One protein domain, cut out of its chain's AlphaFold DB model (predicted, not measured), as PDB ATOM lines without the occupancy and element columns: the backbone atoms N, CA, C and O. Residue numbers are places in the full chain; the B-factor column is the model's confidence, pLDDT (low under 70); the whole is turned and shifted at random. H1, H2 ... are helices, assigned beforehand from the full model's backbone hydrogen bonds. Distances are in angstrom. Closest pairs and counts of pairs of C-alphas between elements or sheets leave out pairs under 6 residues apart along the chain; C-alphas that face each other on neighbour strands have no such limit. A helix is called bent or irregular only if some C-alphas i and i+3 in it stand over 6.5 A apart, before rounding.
ATOM      1  N   GLU A 554      13.746  -8.156 -15.813       94.19
ATOM      2  CA  GLU A 554      14.688  -7.093 -15.443       94.19
ATOM      3  C   GLU A 554      14.867  -6.073 -16.571       94.19
ATOM      4  O   GLU A 554      14.829  -4.867 -16.336       94.19
ATOM      5  N   GLN A 555      15.014  -6.540 -17.812       93.56
ATOM      6  CA  GLN A 555      15.125  -5.657 -18.975       93.56
ATOM      7  C   GLN A 555      13.862  -4.811 -19.163       93.56
ATOM      8  O   GLN A 555      13.972  -3.635 -19.496       93.56
ATOM      9  N   GLU A 556      12.676  -5.359 -18.882       93.50
ATOM     10  CA  GLU A 556      11.421  -4.599 -18.886       93.50
ATOM     11  C   GLU A 556      11.458  -3.417 -17.909       93.50
ATOM     12  O   GLU A 556      11.058  -2.310 -18.277       93.50
ATOM     13  N   LYS A 557      11.978  -3.610 -16.688       92.56
ATOM     14  CA  LYS A 557      12.136  -2.520 -15.710       92.56
ATOM     15  C   LYS A 557      13.151  -1.481 -16.165       92.56
ATOM     16  O   LYS A 557      12.865  -0.286 -16.091       92.56
ATOM     17  N   ILE A 558      14.293  -1.922 -16.691       92.31
ATOM     18  CA  ILE A 558      15.328  -1.028 -17.226       92.31
ATOM     19  C   ILE A 558      14.756  -0.174 -18.366       92.31
ATOM     20  O   ILE A 558      14.905   1.048 -18.351       92.31
ATOM     21  N   TYR A 559      14.046  -0.779 -19.320       93.62
ATOM     22  CA  TYR A 559      13.421  -0.057 -20.430       93.62
ATOM     23  C   TYR A 559      12.299   0.875 -19.967       93.62
ATOM     24  O   TYR A 559      12.179   1.987 -20.481       93.62
ATOM     25  N   ALA A 560      11.495   0.466 -18.982       91.56
ATOM     26  CA  ALA A 560      10.459   1.320 -18.409       91.56
ATOM     27  C   ALA A 560      11.051   2.566 -17.731       91.56
ATOM     28  O   ALA A 560      10.506   3.661 -17.882       91.56
ATOM     29  N   GLU A 561      12.174   2.424 -17.026       90.88
ATOM     30  CA  GLU A 561      12.860   3.548 -16.388       90.88
ATOM     31  C   GLU A 561      13.552   4.456 -17.414       90.88
ATOM     32  O   GLU A 561      13.384   5.674 -17.356       90.88
ATOM     33  N   GLN A 562      14.231   3.896 -18.421       91.06
ATOM     34  CA  GLN A 562      14.787   4.678 -19.535       91.06
ATOM     35  C   GLN A 562      13.700   5.482 -20.255       91.06
ATOM     36  O   GLN A 562      13.871   6.673 -20.518       91.06
ATOM     37  N   LYS A 563      12.546   4.861 -20.517       93.50
ATOM     38  CA  LYS A 563      11.395   5.539 -21.117       93.50
ATOM     39  C   LYS A 563      10.860   6.652 -20.219       93.50
ATOM     40  O   LYS A 563      10.588   7.741 -20.710       93.50
ATOM     41  N   ARG A 564      10.761   6.425 -18.905       91.38
ATOM     42  CA  ARG A 564      10.347   7.460 -17.944       91.38
ATOM     43  C   ARG A 564      11.299   8.657 -17.960       91.38
ATOM     44  O   ARG A 564      10.832   9.794 -17.930       91.38
ATOM     45  N   GLN A 565      12.607   8.416 -18.028       90.88
ATOM     46  CA  GLN A 565      13.617   9.472 -18.122       90.88
ATOM     47  C   GLN A 565      13.500  10.252 -19.436       90.88
ATOM     48  O   GLN A 565      13.506  11.482 -19.414       90.88
ATOM     49  N   GLN A 566      13.310   9.560 -20.562       92.75
ATOM     50  CA  GLN A 566      13.081  10.187 -21.867       92.75
ATOM     51  C   GLN A 566      11.796  11.024 -21.889       92.75
ATOM     52  O   GLN A 566      11.815  12.171 -22.332       92.75
ATOM     53  N   ASP A 567      10.693  10.496 -21.355       94.12
ATOM     54  CA  ASP A 567       9.414  11.205 -21.270       94.12
ATOM     55  C   ASP A 567       9.518  12.440 -20.356       94.12
ATOM     56  O   ASP A 567       8.961  13.496 -20.670       94.12
ATOM     57  N   ALA A 568      10.263  12.345 -19.248       93.06
ATOM     58  CA  ALA A 568      10.525  13.469 -18.352       93.06
ATOM     59  C   ALA A 568      11.389  14.553 -19.019       93.06
ATOM     60  O   ALA A 568      11.061  15.738 -18.909       93.06
ATOM     61  N   ALA A 569      12.436  14.158 -19.751       91.38
ATOM     62  CA  ALA A 569      13.279  15.069 -20.523       91.38
ATOM     63  C   ALA A 569      12.467  15.783 -21.617       91.38
ATOM     64  O   ALA A 569      12.462  17.012 -21.675       91.38
ATOM     65  N   ALA A 570      11.675  15.041 -22.396       92.75
ATOM     66  CA  ALA A 570      10.804  15.603 -23.426       92.75
ATOM     67  C   ALA A 570       9.717  16.523 -22.838       92.75
ATOM     68  O   ALA A 570       9.369  17.551 -23.423       92.75
ATOM     69  N   ALA A 571       9.163  16.194 -21.667       93.25
ATOM     70  CA  ALA A 571       8.207  17.056 -20.976       93.25
ATOM     71  C   ALA A 571       8.859  18.349 -20.462       93.25
ATOM     72  O   ALA A 571       8.225  19.407 -20.500       93.25
ATOM     73  N   HIS A 572      10.103  18.279 -19.986       92.00
ATOM     74  CA  HIS A 572      10.870  19.454 -19.587       92.00
ATOM     75  C   HIS A 572      11.178  20.346 -20.793       92.00
ATOM     76  O   HIS A 572      10.861  21.533 -20.759       92.00
ATOM     77  N   GLU A 573      11.658  19.763 -21.893       92.94
ATOM     78  CA  GLU A 573      11.910  20.463 -23.155       92.94
ATOM     79  C   GLU A 573      10.649  21.177 -23.668       92.94
ATOM     80  O   GLU A 573      10.678  22.374 -23.952       92.94
ATOM     81  N   ARG A 574       9.492  20.498 -23.675       92.69
ATOM     82  CA  ARG A 574       8.203  21.109 -24.055       92.69
ATOM     83  C   ARG A 574       7.821  22.299 -23.176       92.69
ATOM     84  O   ARG A 574       7.276  23.273 -23.691       92.69
ATOM     85  N   LYS A 575       8.078  22.237 -21.863       94.62
ATOM     86  CA  LYS A 575       7.814  23.360 -20.948       94.62
ATOM     87  C   LYS A 575       8.707  24.556 -21.269       94.62
ATOM     88  O   LYS A 575       8.192  25.669 -21.347       94.62
ATOM     89  N   ILE A 576       9.999  24.322 -21.499       92.50
ATOM     90  CA  ILE A 576      10.952  25.375 -21.875       92.50
ATOM     91  C   ILE A 576      10.536  26.012 -23.203       92.50
ATOM     92  O   ILE A 576      10.423  27.232 -23.287       92.50
ATOM     93  N   LEU A 577      10.219  25.207 -24.220       92.44
ATOM     94  CA  LEU A 577       9.772  25.702 -25.524       92.44
ATOM     95  C   LEU A 577       8.475  26.519 -25.427       92.44
ATOM     96  O   LEU A 577       8.354  27.555 -26.080       92.44
ATOM     97  N   ALA A 578       7.521  26.108 -24.588       92.81
ATOM     98  CA  ALA A 578       6.295  26.867 -24.353       92.81
ATOM     99  C   ALA A 578       6.558  28.207 -23.643       92.81
ATOM    100  O   ALA A 578       5.937  29.220 -23.971       92.81
ATOM    101  N   GLU A 579       7.487  28.237 -22.686       93.75
ATOM    102  CA  GLU A 579       7.899  29.473 -22.022       93.75
ATOM    103  C   GLU A 579       8.617  30.418 -22.993       93.75
ATOM    104  O   GLU A 579       8.288  31.605 -23.036       93.75
ATOM    105  N   ILE A 580       9.509  29.891 -23.836       91.00
ATOM    106  CA  ILE A 580      10.157  30.647 -24.914       91.00
ATOM    107  C   ILE A 580       9.103  31.228 -25.862       91.00
ATOM    108  O   ILE A 580       9.135  32.428 -26.122       91.00
ATOM    109  N   ALA A 581       8.132  30.431 -26.315       91.38
ATOM    110  CA  ALA A 581       7.056  30.904 -27.187       91.38
ATOM    111  C   ALA A 581       6.235  32.028 -26.528       91.38
ATOM    112  O   ALA A 581       5.971  33.059 -27.145       91.38
ATOM    113  N   ARG A 582       5.901  31.891 -25.237       94.81
ATOM    114  CA  ARG A 582       5.203  32.937 -24.468       94.81
ATOM    115  C   ARG A 582       6.015  34.232 -24.387       94.81
ATOM    116  O   ARG A 582       5.450  35.324 -24.488       94.81
ATOM    117  N   LEU A 583       7.324  34.125 -24.160       92.62
ATOM    118  CA  LEU A 583       8.225  35.276 -24.100       92.62
ATOM    119  C   LEU A 583       8.379  35.937 -25.474       92.62
ATOM    120  O   LEU A 583       8.346  37.164 -25.547       92.62
ATOM    121  N   GLN A 584       8.456  35.150 -26.549       89.06
ATOM    122  CA  GLN A 584       8.472  35.642 -27.929       89.06
ATOM    123  C   GLN A 584       7.186  36.395 -28.279       89.06
ATOM    124  O   GLN A 584       7.260  37.511 -28.784       89.06
ATOM    125  N   ASP A 585       6.012  35.861 -27.938       92.75
ATOM    126  CA  ASP A 585       4.734  36.551 -28.152       92.75
ATOM    127  C   ASP A 585       4.658  37.874 -27.386       92.75
ATOM    128  O   ASP A 585       4.198  38.889 -27.917       92.75
ATOM    129  N   LYS A 586       5.121  37.889 -26.131       91.81
ATOM    130  CA  LYS A 586       5.178  39.114 -25.325       91.81
ATOM    131  C   LYS A 586       6.128  40.137 -25.943       91.81
ATOM    132  O   LYS A 586       5.777  41.312 -26.019       91.81
ATOM    133  N   PHE A 587       7.298  39.698 -26.399       87.50
ATOM    134  CA  PHE A 587       8.264  40.551 -27.082       87.50
ATOM    135  C   PHE A 587       7.678  41.123 -28.379       87.50
ATOM    136  O   PHE A 587       7.700  42.333 -28.574       87.50
ATOM    137  N   ASN A 588       7.048  40.292 -29.210       87.81
ATOM    138  CA  ASN A 588       6.407  40.721 -30.452       87.81
ATOM    139  C   ASN A 588       5.288  41.744 -30.208       87.81
ATOM    140  O   ASN A 588       5.189  42.726 -30.941       87.81
ATOM    141  N   LYS A 589       4.478  41.576 -29.155       89.44
ATOM    142  CA  LYS A 589       3.472  42.578 -28.762       89.44
ATOM    143  C   LYS A 589       4.109  43.915 -28.393       89.44
ATOM    144  O   LYS A 589       3.678  44.940 -28.910       89.44
ATOM    145  N   LEU A 590       5.159  43.899 -27.570       86.38
ATOM    146  CA  LEU A 590       5.900  45.112 -27.201       86.38
ATOM    147  C   LEU A 590       6.534  45.788 -28.425       86.38
ATOM    148  O   LEU A 590       6.529  47.013 -28.523       86.38
ATOM    149  N   MET A 591       7.023  45.004 -29.389       84.25
ATOM    150  CA  MET A 591       7.545  45.524 -30.655       84.25
ATOM    151  C   MET A 591       6.460  46.238 -31.469       84.25
ATOM    152  O   MET A 591       6.697  47.340 -31.960       84.25
ATOM    153  N   ILE A 592       5.268  45.646 -31.585       86.81
ATOM    154  CA  ILE A 592       4.128  46.242 -32.301       86.81
ATOM    155  C   ILE A 592       3.642  47.517 -31.595       86.81
ATOM    156  O   ILE A 592       3.419  48.534 -32.253       86.81
ATOM    157  N   GLU A 593       3.516  47.497 -30.266       85.88
ATOM    158  CA  GLU A 593       3.153  48.675 -29.465       85.88
ATOM    159  C   GLU A 593       4.153  49.817 -29.668       85.88
ATOM    160  O   GLU A 593       3.748  50.953 -29.914       85.88
ATOM    161  N   ASN A 594       5.453  49.512 -29.661       85.44
ATOM    162  CA  ASN A 594       6.500  50.498 -29.905       85.44
ATOM    163  C   ASN A 594       6.462  51.068 -31.335       85.44
ATOM    164  O   ASN A 594       6.729  52.250 -31.526       85.44
ATOM    165  N   MET A 595       6.105  50.265 -32.344       83.69
ATOM    166  CA  MET A 595       5.955  50.742 -33.729       83.69
ATOM    167  C   MET A 595       4.755  51.683 -33.916       83.69
ATOM    168  O   MET A 595       4.821  52.600 -34.739       83.69
ATOM    169  N   ASN A 596       3.681  51.492 -33.146       86.62
ATOM    170  CA  ASN A 596       2.461  52.303 -33.228       86.62
ATOM    171  C   ASN A 596       2.577  53.680 -32.543       86.62
ATOM    172  O   ASN A 596       1.676  54.506 -32.687       86.62
ATOM    173  N   LEU A 597       3.666  53.951 -31.817       85.12
ATOM    174  CA  LEU A 597       3.950  55.267 -31.239       85.12
ATOM    175  C   LEU A 597       4.453  56.256 -32.308       85.12
ATOM    176  O   LEU A 597       5.063  55.856 -33.306       85.12
ATOM    177  N   ASN A 598       4.224  57.557 -32.074       82.88
ATOM    178  CA  ASN A 598       4.812  58.644 -32.871       82.88
ATOM    179  C   ASN A 598       6.343  58.513 -32.910       82.88
ATOM    180  O   ASN A 598       6.933  58.088 -31.919       82.88
ATOM    181  N   GLU A 599       6.983  58.904 -34.019       77.06
ATOM    182  CA  GLU A 599       8.428  58.697 -34.243       77.06
ATOM    183  C   GLU A 599       9.317  59.199 -33.097       77.06
ATOM    184  O   GLU A 599      10.252  58.498 -32.717       77.06
ATOM    185  N   ASP A 600       8.965  60.327 -32.476       80.56
ATOM    186  CA  ASP A 600       9.711  60.919 -31.354       80.56
ATOM    187  C   ASP A 600       9.638  60.101 -30.046       80.56
ATOM    188  O   ASP A 600      10.436  60.311 -29.134       80.56
ATOM    189  N   LEU A 601       8.675  59.178 -29.932       79.31
ATOM    190  CA  LEU A 601       8.414  58.351 -28.744       79.31
ATOM    191  C   LEU A 601       8.778  56.872 -28.944       79.31
ATOM    192  O   LEU A 601       8.629  56.078 -28.013       79.31
ATOM    193  N   ARG A 602       9.251  56.479 -30.135       84.25
ATOM    194  CA  ARG A 602       9.666  55.097 -30.406       84.25
ATOM    195  C   ARG A 602      10.991  54.799 -29.717       84.25
ATOM    196  O   ARG A 602      11.978  55.503 -29.912       84.25
ATOM    197  N   ILE A 603      11.049  53.701 -28.974       82.31
ATOM    198  CA  ILE A 603      12.293  53.186 -28.399       82.31
ATOM    199  C   ILE A 603      13.166  52.650 -29.547       82.31
ATOM    200  O   ILE A 603      12.724  51.755 -30.278       82.31
ATOM    201  N   PRO A 604      14.402  53.152 -29.724       81.69
ATOM    202  CA  PRO A 604      15.326  52.621 -30.719       81.69
ATOM    203  C   PRO A 604      15.700  51.168 -30.417       81.69
ATOM    204  O   PRO A 604      15.979  50.825 -29.268       81.69
ATOM    205  N   HIS A 605      15.821  50.337 -31.457       77.69
ATOM    206  CA  HIS A 605      16.151  48.906 -31.339       77.69
ATOM    207  C   HIS A 605      17.401  48.628 -30.481       77.69
ATOM    208  O   HIS A 605      17.475  47.618 -29.789       77.69
ATOM    209  N   LYS A 606      18.370  49.555 -30.460       79.00
ATOM    210  CA  LYS A 606      19.584  49.469 -29.634       79.00
ATOM    211  C   LYS A 606      19.300  49.324 -28.129       79.00
ATOM    212  O   LYS A 606      20.064  48.654 -27.450       79.00
ATOM    213  N   TYR A 607      18.221  49.919 -27.620       77.06
ATOM    214  CA  TYR A 607      17.833  49.835 -26.203       77.06
ATOM    215  C   TYR A 607      16.991  48.595 -25.871       77.06
ATOM    216  O   TYR A 607      16.668  48.373 -24.709       77.06
ATOM    217  N   MET A 608      16.620  47.801 -26.880       73.75
ATOM    218  CA  MET A 608      15.902  46.533 -26.714       73.75
ATOM    219  C   MET A 608      16.826  45.314 -26.777       73.75
ATOM    220  O   MET A 608      16.386  44.194 -26.523       73.75
ATOM    221  N   LEU A 609      18.095  45.525 -27.127       77.94
ATOM    222  CA  LEU A 609      19.125  44.502 -27.047       77.94
ATOM    223  C   LEU A 609      19.529  44.304 -25.584       77.94
ATOM    224  O   LEU A 609      19.536  45.247 -24.792       77.94
ATOM    225  N   LEU A 610      19.874  43.065 -25.236       76.00
ATOM    226  CA  LEU A 610      20.517  42.762 -23.961       76.00
ATOM    227  C   LEU A 610      21.812  43.574 -23.843       76.00
ATOM    228  O   LEU A 610      22.504  43.785 -24.838       76.00
ATOM    229  N   ASP A 611      22.141  44.016 -22.627       82.62
ATOM    230  CA  ASP A 611      23.394  44.726 -22.357       82.62
ATOM    231  C   ASP A 611      24.587  43.911 -22.890       82.62
ATOM    232  O   ASP A 611      24.635  42.683 -22.741       82.62
ATOM    233  N   ASP A 612      25.558  44.582 -23.509       83.56
ATOM    234  CA  ASP A 612      26.748  43.941 -24.074       83.56
ATOM    235  C   ASP A 612      27.500  43.098 -23.030       83.56
ATOM    236  O   ASP A 612      28.080  42.067 -23.370       83.56
ATOM    237  N   ARG A 613      27.457  43.482 -21.746       85.19
ATOM    238  CA  ARG A 613      28.050  42.715 -20.637       85.19
ATOM    239  C   ARG A 613      27.353  41.376 -20.427       85.19
ATOM    240  O   ARG A 613      28.032  40.371 -20.255       85.19
ATOM    241  N   ILE A 614      26.020  41.361 -20.482       83.38
ATOM    242  CA  ILE A 614      25.207  40.144 -20.332       83.38
ATOM    243  C   ILE A 614      25.390  39.258 -21.563       83.38
ATOM    244  O   ILE A 614      25.613  38.059 -21.444       83.38
ATOM    245  N   THR A 615      25.381  39.860 -22.752       84.00
ATOM    246  CA  THR A 615      25.603  39.147 -24.017       84.00
ATOM    247  C   THR A 615      26.986  38.502 -24.060       84.00
ATOM    248  O   THR A 615      27.140  37.398 -24.577       84.00
ATOM    249  N   LYS A 616      28.002  39.174 -23.509       88.56
ATOM    250  CA  LYS A 616      29.347  38.622 -23.379       88.56
ATOM    251  C   LYS A 616      29.396  37.490 -22.353       88.56
ATOM    252  O   LYS A 616      29.914  36.438 -22.687       88.56
ATOM    253  N   GLN A 617      28.796  37.666 -21.175       90.12
ATOM    254  CA  GLN A 617      28.736  36.610 -20.162       90.12
ATOM    255  C   GLN A 617      28.070  35.337 -20.702       90.12
ATOM    256  O   GLN A 617      28.628  34.261 -20.543       90.12
ATOM    257  N   ILE A 618      26.934  35.456 -21.398       86.12
ATOM    258  CA  ILE A 618      26.236  34.304 -21.995       86.12
ATOM    259  C   ILE A 618      27.118  33.604 -23.038       86.12
ATOM    260  O   ILE A 618      27.118  32.382 -23.128       86.12
ATOM    261  N   LYS A 619      27.876  34.364 -23.838       88.44
ATOM    262  CA  LYS A 619      28.827  33.786 -24.799       88.44
ATOM    263  C   LYS A 619      29.982  33.076 -24.105       88.44
ATOM    264  O   LYS A 619      30.384  32.021 -24.577       88.44
ATOM    265  N   ASP A 620      30.497  33.651 -23.023       90.94
ATOM    266  CA  ASP A 620      31.595  33.075 -22.253       90.94
ATOM    267  C   ASP A 620      31.134  31.788 -21.530       90.94
ATOM    268  O   ASP A 620      31.845  30.789 -21.572       90.94
ATOM    269  N   GLU A 621      29.922  31.766 -20.957       90.81
ATOM    270  CA  GLU A 621      29.293  30.562 -20.376       90.81
ATOM    271  C   GLU A 621      29.035  29.482 -21.434       90.81
ATOM    272  O   GLU A 621      29.419  28.334 -21.237       90.81
ATOM    273  N   LEU A 622      28.459  29.842 -22.588       90.62
ATOM    274  CA  LEU A 622      28.242  28.898 -23.689       90.62
ATOM    275  C   LEU A 622      29.562  28.314 -24.202       90.62
ATOM    276  O   LEU A 622      29.637  27.133 -24.532       90.62
ATOM    277  N   GLN A 623      30.600  29.145 -24.302       90.50
ATOM    278  CA  GLN A 623      31.918  28.697 -24.731       90.50
ATOM    279  C   GLN A 623      32.531  27.744 -23.703       90.50
ATOM    280  O   GLN A 623      33.091  26.729 -24.100       90.50
ATOM    281  N   PHE A 624      32.365  28.027 -22.410       91.88
ATOM    282  CA  PHE A 624      32.802  27.148 -21.331       91.88
ATOM    283  C   PHE A 624      32.094  25.786 -21.373       91.88
ATOM    284  O   PHE A 624      32.772  24.766 -21.357       91.88
ATOM    285  N   GLU A 625      30.764  25.751 -21.505       89.44
ATOM    286  CA  GLU A 625      30.016  24.487 -21.636       89.44
ATOM    287  C   GLU A 625      30.423  23.700 -22.892       89.44
ATOM    288  O   GLU A 625      30.554  22.479 -22.854       89.44
ATOM    289  N   LEU A 626      30.658  24.387 -24.015       87.69
ATOM    290  CA  LEU A 626      31.155  23.748 -25.236       87.69
ATOM    291  C   LEU A 626      32.552  23.158 -25.057       87.69
ATOM    292  O   LEU A 626      32.842  22.111 -25.636       87.69
ATOM    293  N   ASP A 627      33.421  23.838 -24.316       88.94
ATOM    294  CA  ASP A 627      34.779  23.373 -24.065       88.94
ATOM    295  C   ASP A 627      34.792  22.192 -23.077       88.94
ATOM    296  O   ASP A 627      35.527  21.239 -23.318       88.94
ATOM    297  N   ASP A 628      33.905  22.174 -22.078       90.06
ATOM    298  CA  ASP A 628      33.689  21.040 -21.159       90.06
ATOM    299  C   ASP A 628      33.214  19.784 -21.917       90.06
ATOM    300  O   ASP A 628      33.828  18.720 -21.849       90.06
ATOM    301  N   VAL A 629      32.200  19.928 -22.781       87.94
ATOM    302  CA  VAL A 629      31.715  18.830 -23.644       87.94
ATOM    303  C   VAL A 629      32.796  18.347 -24.616       87.94
ATOM    304  O   VAL A 629      32.877  17.157 -24.927       87.94
ATOM    305  N   ARG A 630      33.630  19.257 -25.133       84.94
ATOM    306  CA  ARG A 630      34.771  18.885 -25.983       84.94
ATOM    307  C   ARG A 630      35.822  18.110 -25.210       84.94
ATOM    308  O   ARG A 630      36.419  17.220 -25.807       84.94
ATOM    309  N   GLU A 631      36.062  18.443 -23.947       88.25
ATOM    310  CA  GLU A 631      37.002  17.727 -23.086       88.25
ATOM    311  C   GLU A 631      36.495  16.308 -22.789       88.25
ATOM    312  O   GLU A 631      37.234  15.345 -23.000       88.25
ATOM    313  N   ASP A 632      35.210  16.160 -22.451       86.69
ATOM    314  CA  ASP A 632      34.555  14.859 -22.252       86.69
ATOM    315  C   ASP A 632      34.615  13.971 -23.507       86.69
ATOM    316  O   ASP A 632      34.882  12.768 -23.428       86.69
ATOM    317  N   LEU A 633      34.400  14.559 -24.688       89.56
ATOM    318  CA  LEU A 633      34.430  13.851 -25.972       89.56
ATOM    319  C   LEU A 633      35.832  13.749 -26.590       89.56
ATOM    320  O   LEU A 633      35.980  13.114 -27.636       89.56
ATOM    321  N   ALA A 634      36.861  14.353 -25.986       87.81
ATOM    322  CA  ALA A 634      38.186  14.469 -26.594       87.81
ATOM    323  C   ALA A 634      38.791  13.098 -26.910       87.81
ATOM    324  O   ALA A 634      39.363  12.904 -27.981       87.81
ATOM    325  N   TYR A 635      38.628  12.132 -26.003       86.62
ATOM    326  CA  TYR A 635      39.132  10.775 -26.201       86.62
ATOM    327  C   TYR A 635      38.440  10.069 -27.371       86.62
ATOM    328  O   TYR A 635      39.115   9.526 -28.243       86.62
ATOM    329  N   ASP A 636      37.108  10.098 -27.420       86.44
ATOM    330  CA  ASP A 636      36.342   9.435 -28.480       86.44
ATOM    331  C   ASP A 636      36.610  10.072 -29.848       86.44
ATOM    332  O   ASP A 636      36.728   9.371 -30.858       86.44
ATOM    333  N   LEU A 637      36.763  11.399 -29.876       87.88
ATOM    334  CA  LEU A 637      37.083  12.153 -31.081       87.88
ATOM    335  C   LEU A 637      38.499  11.829 -31.574       87.88
ATOM    336  O   LEU A 637      38.668  11.528 -32.754       87.88
ATOM    337  N   GLU A 638      39.485  11.768 -30.678       90.19
ATOM    338  CA  GLU A 638      40.856  11.366 -31.007       90.19
ATOM    339  C   GLU A 638      40.911   9.911 -31.503       90.19
ATOM    340  O   GLU A 638      41.548   9.606 -32.514       90.19
ATOM    341  N   VAL A 639      40.189   8.991 -30.853       90.81
ATOM    342  CA  VAL A 639      40.076   7.591 -31.298       90.81
ATOM    343  C   VAL A 639      39.479   7.517 -32.704       90.81
ATOM    344  O   VAL A 639      39.992   6.777 -33.552       90.81
ATOM    345  N   ALA A 640      38.430   8.293 -32.978       88.38
ATOM    346  CA  ALA A 640      37.800   8.354 -34.290       88.38
ATOM    347  C   ALA A 640      38.725   8.974 -35.352       88.38
ATOM    348  O   ALA A 640      38.811   8.447 -36.465       88.38
ATOM    349  N   GLU A 641      39.454  10.044 -35.033       90.88
ATOM    350  CA  GLU A 641      40.394  10.699 -35.949       90.88
ATOM    351  C   GLU A 641      41.604   9.821 -36.266       90.88
ATOM    352  O   GLU A 641      41.959   9.649 -37.440       90.88
ATOM    353  N   VAL A 642      42.197   9.187 -35.255       92.62
ATOM    354  CA  VAL A 642      43.284   8.220 -35.435       92.62
ATOM    355  C   VAL A 642      42.789   7.011 -36.226       92.62
ATOM    356  O   VAL A 642      43.476   6.553 -37.142       92.62
TER     357      VAL A 642
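This is residues 554 to 642 of the 702 residues of an uncharacterized protein of Glossina brevipalpis (UniProt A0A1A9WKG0). The model is an open, lopsided U of helices: the long helix H1 makes one limb, an irregular loop of residues 596 to 611 makes the turn, and the shorter helix H2 runs back as the other limb, with a gap between the two limbs. The short helix H3 turns aside at the free end of H2 like a small foot. The printed part has 89 residues with three named helices, in the order H1, H2, H3, and no named strand; the class is all helix. The whole is extended, with a radius of gyration of the C-alphas of 21.9 A, and flat, spanning 68 by 36 by 19 A along its three main axes.

From the first printed residue, H1 takes residues 554 to 595, and its y coordinate goes from -7.093 at C-alpha 554 to 50.742 at C-alpha 595. H2, residues 612 to 632, goes back in y from 43.941 at C-alpha 612 to 14.859 at C-alpha 632. H1 and H2 are apart, with no C-alpha of the one within 8 A of the other. H3, residues 634 to 642, goes in z from -26.594 at C-alpha 634 to -35.435 at C-alpha 642. H2 and H3 are near each other, with 5 pairs of C-alphas within 10 A, and they meet only through their link. H1 and H3 are apart. In H1, H2 and H3 every O i to N i+4 pair is within hydrogen-bond range.

H1 has 42 residues and measures 61.3 A from its first to its last C-alpha, starting with C-alpha 554 at (14.688, -7.093, -15.443). H2 has 21 residues and measures 30.2 A, starting with C-alpha 612 at (26.748, 43.941, -24.074). H3 has 9 residues and ends with C-alpha 642 at (43.284, 8.220, -35.435). None of the three helices is bent.

The two C-alphas farthest apart are those of Glu 554 and Asp 600, at 70.0 A, while the first and last printed C-alphas, those of Glu 554 and Val 642, are 38.1 A apart. The link from H1 to H2 is long, with 16 residues, and the link from H2 to H3 is tight, with 1 residue. Residues 554 to 586, 596 to 601 and 609 to 642 stand free. The printed part has no cut. The mean pLDDT of the printed part is 88.2, and no printed residue is under 70.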